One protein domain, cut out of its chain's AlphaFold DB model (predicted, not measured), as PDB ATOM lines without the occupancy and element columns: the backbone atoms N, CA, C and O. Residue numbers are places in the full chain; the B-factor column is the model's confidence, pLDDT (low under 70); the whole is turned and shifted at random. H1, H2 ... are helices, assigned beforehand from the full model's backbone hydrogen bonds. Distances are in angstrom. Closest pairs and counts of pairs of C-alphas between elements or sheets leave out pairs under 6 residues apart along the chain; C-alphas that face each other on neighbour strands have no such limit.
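Overview. This is residues 25 to 86 of the 93 residues of an uncharacterized protein of Phytophthora palmivora var. palmivora (UniProt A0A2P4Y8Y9). Three helices are strung out one after another along an extended chain, with no touch between any two of them: the long H1 makes an arm at one end, the short H2 lies near the middle of the length, and H3 lies at the other end. Residues 25 to 39 of H1 stick out, and between H2 and H3 runs a long stretch with no named element, residues 59 to 76. The printed part has 62 residues with three named helices, in the order H1, H2, H3, and no named strand; the class is all helix. The whole is extended, with a radius of gyration of the C-alphas of 16.7 A and spans of 53 by 25 by 15 A.

Along the chain. H1, residues 25 to 44, begins at C-alpha 25 at (217.566, 199.474, 119.386) and measures 29.0 A from first to last C-alpha. H2, residues 51 to 58, measures 10.5 A and begins at C-alpha 51 at (233.599, 176.513, 131.307). H3, residues 77 to 85, measures 12.9 A and ends at C-alpha 85 at (255.287, 164.285, 119.424).

Arrangement. H1 and H2 are apart, with no C-alpha of the one within 8 A of the other. H2 and H3 are apart by the same distance test, and so are H1 and H3. Every O i to N i+4 pair is within hydrogen-bond range in H1, H2 and H3.

Size, cuts and confidence. The C-alphas of Gly 25 and Asn 84, the two farthest apart, are 53.3 A apart. Without residues 25 to 39, which stand free, the body spans 40 by 18 by 13 A. The printed part has no cut. The link from H1 to H2, 6 residues, is short; the link from H2 to H3, 18 residues, is long. The mean pLDDT of the printed part is 71.2, and residues 25 to 26, 40 to 48 and 76 to 86 are under 70.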
ATOM      1  N   GLY A  25     217.846 200.533 118.410       62.41
ATOM      2  CA  GLY A  25     217.566 199.474 119.386       62.41
ATOM      3  C   GLY A  25     218.676 198.425 119.538       62.41
ATOM      4  O   GLY A  25     218.725 197.734 120.549       62.41
ATOM      5  N   LYS A  26     219.587 198.271 118.565       67.81
ATOM      6  CA  LYS A  26     220.603 197.202 118.610       67.81
ATOM      7  C   LYS A  26     221.652 197.421 119.683       67.81
ATOM      8  O   LYS A  26     222.066 196.438 120.283       67.81
ATOM      9  N   THR A  27     222.068 198.661 119.919       71.62
ATOM     10  CA  THR A  27     223.043 198.973 120.970       71.62
ATOM     11  C   THR A  27     222.513 198.510 122.321       71.62
ATOM     12  O   THR A  27     223.175 197.725 122.987       71.62
ATOM     13  N   PHE A  28     221.252 198.833 122.625       74.69
ATOM     14  CA  PHE A  28     220.573 198.383 123.837       74.69
ATOM     15  C   PHE A  28     220.541 196.851 123.974       74.69
ATOM     16  O   PHE A  28     220.927 196.313 125.008       74.69
ATOM     17  N   PHE A  29     220.134 196.114 122.932       73.56
ATOM     18  CA  PHE A  29     220.084 194.646 123.006       73.56
ATOM     19  C   PHE A  29     221.470 193.996 123.103       73.56
ATOM     20  O   PHE A  29     221.621 192.969 123.765       73.56
ATOM     21  N   LEU A  30     222.482 194.572 122.450       79.19
ATOM     22  CA  LEU A  30     223.857 194.076 122.507       79.19
ATOM     23  C   LEU A  30     224.505 194.363 123.864       79.19
ATOM     24  O   LEU A  30     225.189 193.492 124.398       79.19
ATOM     25  N   GLU A  31     224.260 195.539 124.438       80.38
ATOM     26  CA  GLU A  31     224.696 195.898 125.789       80.38
ATOM     27  C   GLU A  31     224.030 195.001 126.829       80.38
ATOM     28  O   GLU A  31     224.730 194.395 127.637       80.38
ATOM     29  N   LEU A  32     222.713 194.802 126.739       81.62
ATOM     30  CA  LEU A  32     221.976 193.905 127.627       81.62
ATOM     31  C   LEU A  32     222.488 192.459 127.537       81.62
ATOM     32  O   LEU A  32     222.674 191.795 128.557       81.62
ATOM     33  N   ALA A  33     222.759 191.964 126.326       78.69
ATOM     34  CA  ALA A  33     223.345 190.639 126.135       78.69
ATOM     35  C   ALA A  33     224.758 190.549 126.740       78.69
ATOM     36  O   ALA A  33     225.086 189.566 127.408       78.69
ATOM     37  N   ALA A  34     225.587 191.579 126.547       84.38
ATOM     38  CA  ALA A  34     226.928 191.641 127.118       84.38
ATOM     39  C   ALA A  34     226.896 191.689 128.654       84.38
ATOM     40  O   ALA A  34     227.680 190.995 129.305       84.38
ATOM     41  N   GLU A  35     225.979 192.454 129.245       82.94
ATOM     42  CA  GLU A  35     225.776 192.524 130.691       82.94
ATOM     43  C   GLU A  35     225.264 191.208 131.270       82.94
ATOM     44  O   GLU A  35     225.797 190.755 132.281       82.94
ATOM     45  N   ALA A  36     224.315 190.541 130.610       79.38
ATOM     46  CA  ALA A  36     223.823 189.231 131.030       79.38
ATOM     47  C   ALA A  36     224.948 188.182 131.039       79.38
ATOM     48  O   ALA A  36     225.131 187.463 132.024       79.38
ATOM     49  N   VAL A  37     225.766 188.139 129.981       78.06
ATOM     50  CA  VAL A  37     226.939 187.252 129.908       78.06
ATOM     51  C   VAL A  37     227.965 187.602 130.989       78.06
ATOM     52  O   VAL A  37     228.516 186.705 131.633       78.06
ATOM     53  N   ARG A  38     228.209 188.894 131.242       79.75
ATOM     54  CA  ARG A  38     229.129 189.357 132.292       79.75
ATOM     55  C   ARG A  38     228.618 188.974 133.684       79.75
ATOM     56  O   ARG A  38     229.392 188.444 134.476       79.75
ATOM     57  N   ALA A  39     227.328 189.152 133.965       77.00
ATOM     58  CA  ALA A  39     226.698 188.786 135.230       77.00
ATOM     59  C   ALA A  39     226.773 187.275 135.491       77.00
ATOM     60  O   ALA A  39     227.176 186.860 136.579       77.00
ATOM     61  N   VAL A  40     226.479 186.445 134.484       68.12
ATOM     62  CA  VAL A  40     226.620 184.982 134.575       68.12
ATOM     63  C   VAL A  40     228.078 184.590 134.829       68.12
ATOM     64  O   VAL A  40     228.362 183.813 135.741       68.12
ATOM     65  N   ASN A  41     229.030 185.184 134.104       63.34
ATOM     66  CA  ASN A  41     230.456 184.933 134.321       63.34
ATOM     67  C   ASN A  41     230.928 185.359 135.727       63.34
ATOM     68  O   ASN A  41     231.733 184.655 136.340       63.34
ATOM     69  N   HIS A  42     230.398 186.457 136.273       65.81
ATOM     70  CA  HIS A  42     230.682 186.912 137.639       65.81
ATOM     71  C   HIS A  42     230.065 186.009 138.720       65.81
ATOM     72  O   HIS A  42     230.674 185.816 139.772       65.81
ATOM     73  N   GLN A  43     228.885 185.428 138.483       61.28
ATOM     74  CA  GLN A  43     228.286 184.454 139.404       61.28
ATOM     75  C   GLN A  43     229.086 183.148 139.442       61.28
ATOM     76  O   GLN A  43     229.296 182.578 140.512       61.28
ATOM     77  N   ILE A  44     229.612 182.716 138.295       54.75
ATOM     78  CA  ILE A  44     230.468 181.530 138.193       54.75
ATOM     79  C   ILE A  44     231.781 181.737 138.977       54.75
ATOM     80  O   ILE A  44     232.213 180.845 139.712       54.75
ATOM     81  N   ALA A  45     232.350 182.949 138.946       53.31
ATOM     82  CA  ALA A  45     233.570 183.301 139.680       53.31
ATOM     83  C   ALA A  45     233.471 183.154 141.216       53.31
ATOM     84  O   ALA A  45     234.509 183.043 141.868       53.31
ATOM     85  N   LYS A  46     232.264 183.094 141.803       54.94
ATOM     86  CA  LYS A  46     232.085 182.939 143.259       54.94
ATOM     87  C   LYS A  46     232.303 181.516 143.780       54.94
ATOM     88  O   LYS A  46     232.492 181.374 144.983       54.94
ATOM     89  N   ASN A  47     232.310 180.472 142.938       56.03
ATOM     90  CA  ASN A  47     232.660 179.134 143.446       56.03
ATOM     91  C   ASN A  47     233.166 178.094 142.429       56.03
ATOM     92  O   ASN A  47     233.605 177.018 142.837       56.03
ATOM     93  N   VAL A  48     233.140 178.341 141.115       63.84
ATOM     94  CA  VAL A  48     233.538 177.316 140.132       63.84
ATOM     95  C   VAL A  48     234.229 177.970 138.942       63.84
ATOM     96  O   VAL A  48     233.750 178.947 138.392       63.84
ATOM     97  N   MET A  49     235.365 177.433 138.497       70.81
ATOM     98  CA  MET A  49     236.019 177.907 137.269       70.81
ATOM     99  C   MET A  49     235.030 177.921 136.091       70.81
ATOM    100  O   MET A  49     234.280 176.954 135.908       70.81
ATOM    101  N   SER A  50     235.057 178.982 135.277       74.31
ATOM    102  CA  SER A  50     234.220 179.079 134.076       74.31
ATOM    103  C   SER A  50     234.466 177.915 133.122       74.31
ATOM    104  O   SER A  50     235.552 177.332 133.100       74.31
ATOM    105  N   TYR A  51     233.455 177.560 132.322       74.69
ATOM    106  CA  TYR A  51     233.599 176.513 131.307       74.69
ATOM    107  C   TYR A  51     234.758 176.819 130.349       74.69
ATOM    108  O   TYR A  51     235.568 175.939 130.074       74.69
ATOM    109  N   ALA A  52     234.905 178.086 129.944       73.62
ATOM    110  CA  ALA A  52     236.030 178.541 129.133       73.62
ATOM    111  C   ALA A  52     237.377 178.264 129.818       73.62
ATOM    112  O   ALA A  52     238.244 177.626 129.230       73.62
ATOM    113  N   ARG A  53     237.535 178.630 131.097       76.69
ATOM    114  CA  ARG A  53     238.770 178.355 131.848       76.69
ATOM    115  C   ARG A  53     239.020 176.854 132.024       76.69
ATOM    116  O   ARG A  53     240.154 176.410 131.894       76.69
ATOM    117  N   LYS A  54     237.974 176.055 132.270       78.31
ATOM    118  CA  LYS A  54     238.068 174.584 132.323       78.31
ATOM    119  C   LYS A  54     238.565 174.008 130.995       78.31
ATOM    120  O   LYS A  54     239.432 173.141 131.014       78.31
ATOM    121  N   ALA A  55     238.041 174.490 129.869       77.50
ATOM    122  CA  ALA A  55     238.481 174.078 128.539       77.50
ATOM    123  C   ALA A  55     239.942 174.480 128.278       77.50
ATOM    124  O   ALA A  55     240.723 173.650 127.829       77.50
ATOM    125  N   MET A  56     240.343 175.700 128.650       80.88
ATOM    126  CA  MET A  56     241.731 176.159 128.511       80.88
ATOM    127  C   MET A  56     242.710 175.313 129.336       80.88
ATOM    128  O   MET A  56     243.739 174.903 128.810       80.88
ATOM    129  N   ILE A  57     242.380 174.978 130.589       81.62
ATOM    130  CA  ILE A  57     243.203 174.079 131.423       81.62
ATOM    131  C   ILE A  57     243.353 172.702 130.752       81.62
ATOM    132  O   ILE A  57     244.465 172.183 130.654       81.62
ATOM    133  N   ARG A  58     242.249 172.136 130.236       77.06
ATOM    134  CA  ARG A  58     242.231 170.827 129.555       77.06
ATOM    135  C   ARG A  58     243.013 170.776 128.244       77.06
ATOM    136  O   ARG A  58     243.277 169.678 127.763       77.06
ATOM    137  N   CYS A  59     243.372 171.928 127.687       78.06
ATOM    138  CA  CYS A  59     244.169 172.048 126.470       78.06
ATOM    139  C   CYS A  59     245.600 172.552 126.725       78.06
ATOM    140  O   CYS A  59     246.309 172.817 125.763       78.06
ATOM    141  N   GLY A  60     246.035 172.720 127.981       74.75
ATOM    142  CA  GLY A  60     247.383 173.238 128.275       74.75
ATOM    143  C   GLY A  60     247.528 174.763 128.223       74.75
ATOM    144  O   GLY A  60     248.632 175.278 128.316       74.75
ATOM    145  N   LEU A  61     246.425 175.504 128.096       74.94
ATOM    146  CA  LEU A  61     246.417 176.952 127.842       74.94
ATOM    147  C   LEU A  61     246.135 177.804 129.092       74.94
ATOM    148  O   LEU A  61     245.954 179.015 128.993       74.94
ATOM    149  N   SER A  62     245.995 177.191 130.272       78.06
ATOM    150  CA  SER A  62     245.727 177.909 131.522       78.06
ATOM    151  C   SER A  62     246.120 177.089 132.751       78.06
ATOM    152  O   SER A  62     246.134 175.860 132.712       78.06
ATOM    153  N   LEU A  63     246.399 177.777 133.860       78.25
ATOM    154  CA  LEU A  63     246.789 177.180 135.137       78.25
ATOM    155  C   LEU A  63     245.579 176.652 135.921       78.25
ATOM    156  O   LEU A  63     244.487 177.238 135.909       78.25
ATOM    157  N   GLY A  64     245.804 175.561 136.656       74.19
ATOM    158  CA  GLY A  64     244.826 174.956 137.551       74.19
ATOM    159  C   GLY A  64     244.436 175.843 138.738       74.19
ATOM    160  O   GLY A  64     244.947 176.943 138.944       74.19
ATOM    161  N   ARG A  65     243.517 175.342 139.574       71.50
ATOM    162  CA  ARG A  65     243.017 176.065 140.762       71.50
ATOM    163  C   ARG A  65     244.115 176.376 141.791       71.50
ATOM    164  O   ARG A  65     244.001 177.353 142.515       71.50
ATOM    165  N   ASN A  66     245.161 175.556 141.836       75.19
ATOM    166  CA  ASN A  66     246.349 175.719 142.675       75.19
ATOM    167  C   ASN A  66     247.452 176.570 142.015       75.19
ATOM    168  O   ASN A  66     248.558 176.620 142.534       75.19
ATOM    169  N   GLY A  67     247.188 177.186 140.856       73.69
ATOM    170  CA  GLY A  67     248.190 177.956 140.114       73.69
ATOM    171  C   GLY A  67     249.243 177.101 139.407       73.69
ATOM    172  O   GLY A  67     250.141 177.651 138.786       73.69
ATOM    173  N   MET A  68     249.129 175.772 139.452       74.31
ATOM    174  CA  MET A  68     250.025 174.859 138.746       74.31
ATOM    175  C   MET A  68     249.270 174.137 137.635       74.31
ATOM    176  O   MET A  68     248.077 173.837 137.756       74.31
ATOM    177  N   TRP A  69     249.976 173.848 136.550       76.94
ATOM    178  CA  TRP A  69     249.479 172.991 135.484       76.94
ATOM    179  C   TRP A  69     249.997 171.557 135.668       76.94
ATOM    180  O   TRP A  69     251.131 171.355 136.097       76.94
ATOM    181  N   SER A  70     249.159 170.559 135.379       74.06
ATOM    182  CA  SER A  70     249.530 169.142 135.412       74.06
ATOM    183  C   SER A  70     248.926 168.399 134.228       74.06
ATOM    184  O   SER A  70     247.746 168.566 133.926       74.06
ATOM    185  N   GLU A  71     249.696 167.489 133.631       72.06
ATOM    186  CA  GLU A  71     249.259 166.647 132.507       72.06
ATOM    187  C   GLU A  71     247.987 165.837 132.803       72.06
ATOM    188  O   GLU A  71     247.192 165.579 131.904       72.06
ATOM    189  N   LYS A  72     247.723 165.509 134.077       74.38
ATOM    190  CA  LYS A  72     246.487 164.830 134.518       74.38
ATOM    191  C   LYS A  72     245.214 165.642 134.245       74.38
ATOM    192  O   LYS A  72     244.113 165.114 134.368       74.38
ATOM    193  N   GLN A  73     245.354 166.932 133.944       70.75
ATOM    194  CA  GLN A  73     244.249 167.840 133.653       70.75
ATOM    195  C   GLN A  73     243.873 167.863 132.164       70.75
ATOM    196  O   GLN A  73     242.821 168.413 131.839       70.75
ATOM    197  N   LEU A  74     244.692 167.285 131.275       75.62
ATOM    198  CA  LEU A  74     244.422 167.203 129.837       75.62
ATOM    199  C   LEU A  74     243.266 166.243 129.519       75.62
ATOM    200  O   LEU A  74     242.982 165.308 130.268       75.62
ATOM    201  N   TYR A  75     242.611 166.441 128.370       71.62
ATOM    202  CA  TYR A  75     241.716 165.410 127.829       71.62
ATOM    203  C   TYR A  75     242.480 164.103 127.583       71.62
ATOM    204  O   TYR A  75     243.584 164.186 127.067       71.62
ATOM    205  N   PRO A  76     241.900 162.916 127.841       68.25
ATOM    206  CA  PRO A  76     242.614 161.631 127.778       68.25
ATOM    207  C   PRO A  76     243.345 161.342 126.460       68.25
ATOM    208  O   PRO A  76     244.351 160.645 126.463       68.25
ATOM    209  N   LEU A  77     242.869 161.911 125.350       69.12
ATOM    210  CA  LEU A  77     243.465 161.758 124.021       69.12
ATOM    211  C   LEU A  77     244.722 162.629 123.810       69.12
ATOM    212  O   LEU A  77     245.575 162.314 122.989       69.12
ATOM    213  N   LEU A  78     244.851 163.740 124.537       65.81
ATOM    214  CA  LEU A  78     245.956 164.693 124.378       65.81
ATOM    215  C   LEU A  78     247.298 164.173 124.932       65.81
ATOM    216  O   LEU A  78     248.306 164.370 124.256       65.81
ATOM    217  N   PRO A  79     247.367 163.486 126.095       63.78
ATOM    218  CA  PRO A  79     248.597 162.869 126.584       63.78
ATOM    219  C   PRO A  79     249.221 161.883 125.596       63.78
ATOM    220  O   PRO A  79     250.443 161.846 125.472       63.78
ATOM    221  N   GLU A  80     248.409 161.114 124.862       65.56
ATOM    222  CA  GLU A  80     248.913 160.197 123.830       65.56
ATOM    223  C   GLU A  80     249.579 160.957 122.681       65.56
ATOM    224  O   GLU A  80     250.661 160.580 122.235       65.56
ATOM    225  N   ILE A  81     248.982 162.074 122.256       62.91
ATOM    226  CA  ILE A  81     249.539 162.944 121.215       62.91
ATOM    227  C   ILE A  81     250.855 163.577 121.690       62.91
ATOM    228  O   ILE A  81     251.838 163.559 120.948       62.91
ATOM    229  N   ILE A  82     250.912 164.077 122.930       63.69
ATOM    230  CA  ILE A  82     252.119 164.687 123.519       63.69
ATOM    231  C   ILE A  82     253.248 163.659 123.641       63.69
ATOM    232  O   ILE A  82     254.378 163.939 123.242       63.69
ATOM    233  N   LYS A  83     252.948 162.443 124.114       63.19
ATOM    234  CA  LYS A  83     253.933 161.357 124.225       63.19
ATOM    235  C   LYS A  83     254.526 160.974 122.867       63.19
ATOM    236  O   LYS A  83     255.690 160.597 122.802       63.19
ATOM    237  N   ASN A  84     253.739 161.083 121.798       58.47
ATOM    238  CA  ASN A  84     254.156 160.718 120.446       58.47
ATOM    239  C   ASN A  84     254.899 161.848 119.705       58.47
ATOM    240  O   ASN A  84     255.649 161.583 118.773       58.47
ATOM    241  N   THR A  85     254.705 163.110 120.106       55.53
ATOM    242  CA  THR A  85     255.287 164.285 119.424       55.53
ATOM    243  C   THR A  85     256.390 164.992 120.210       55.53
ATOM    244  O   THR A  85     257.089 165.825 119.643       55.53
ATOM    245  N   GLY A  86     256.570 164.697 121.502       53.47
ATOM    246  CA  GLY A  86     257.600 165.322 122.346       53.47
ATOM    247  C   GLY A  86     257.400 166.823 122.603       53.47
ATOM    248  O   GLY A  86     258.197 167.436 123.310       53.47
TER     249      GLY A  86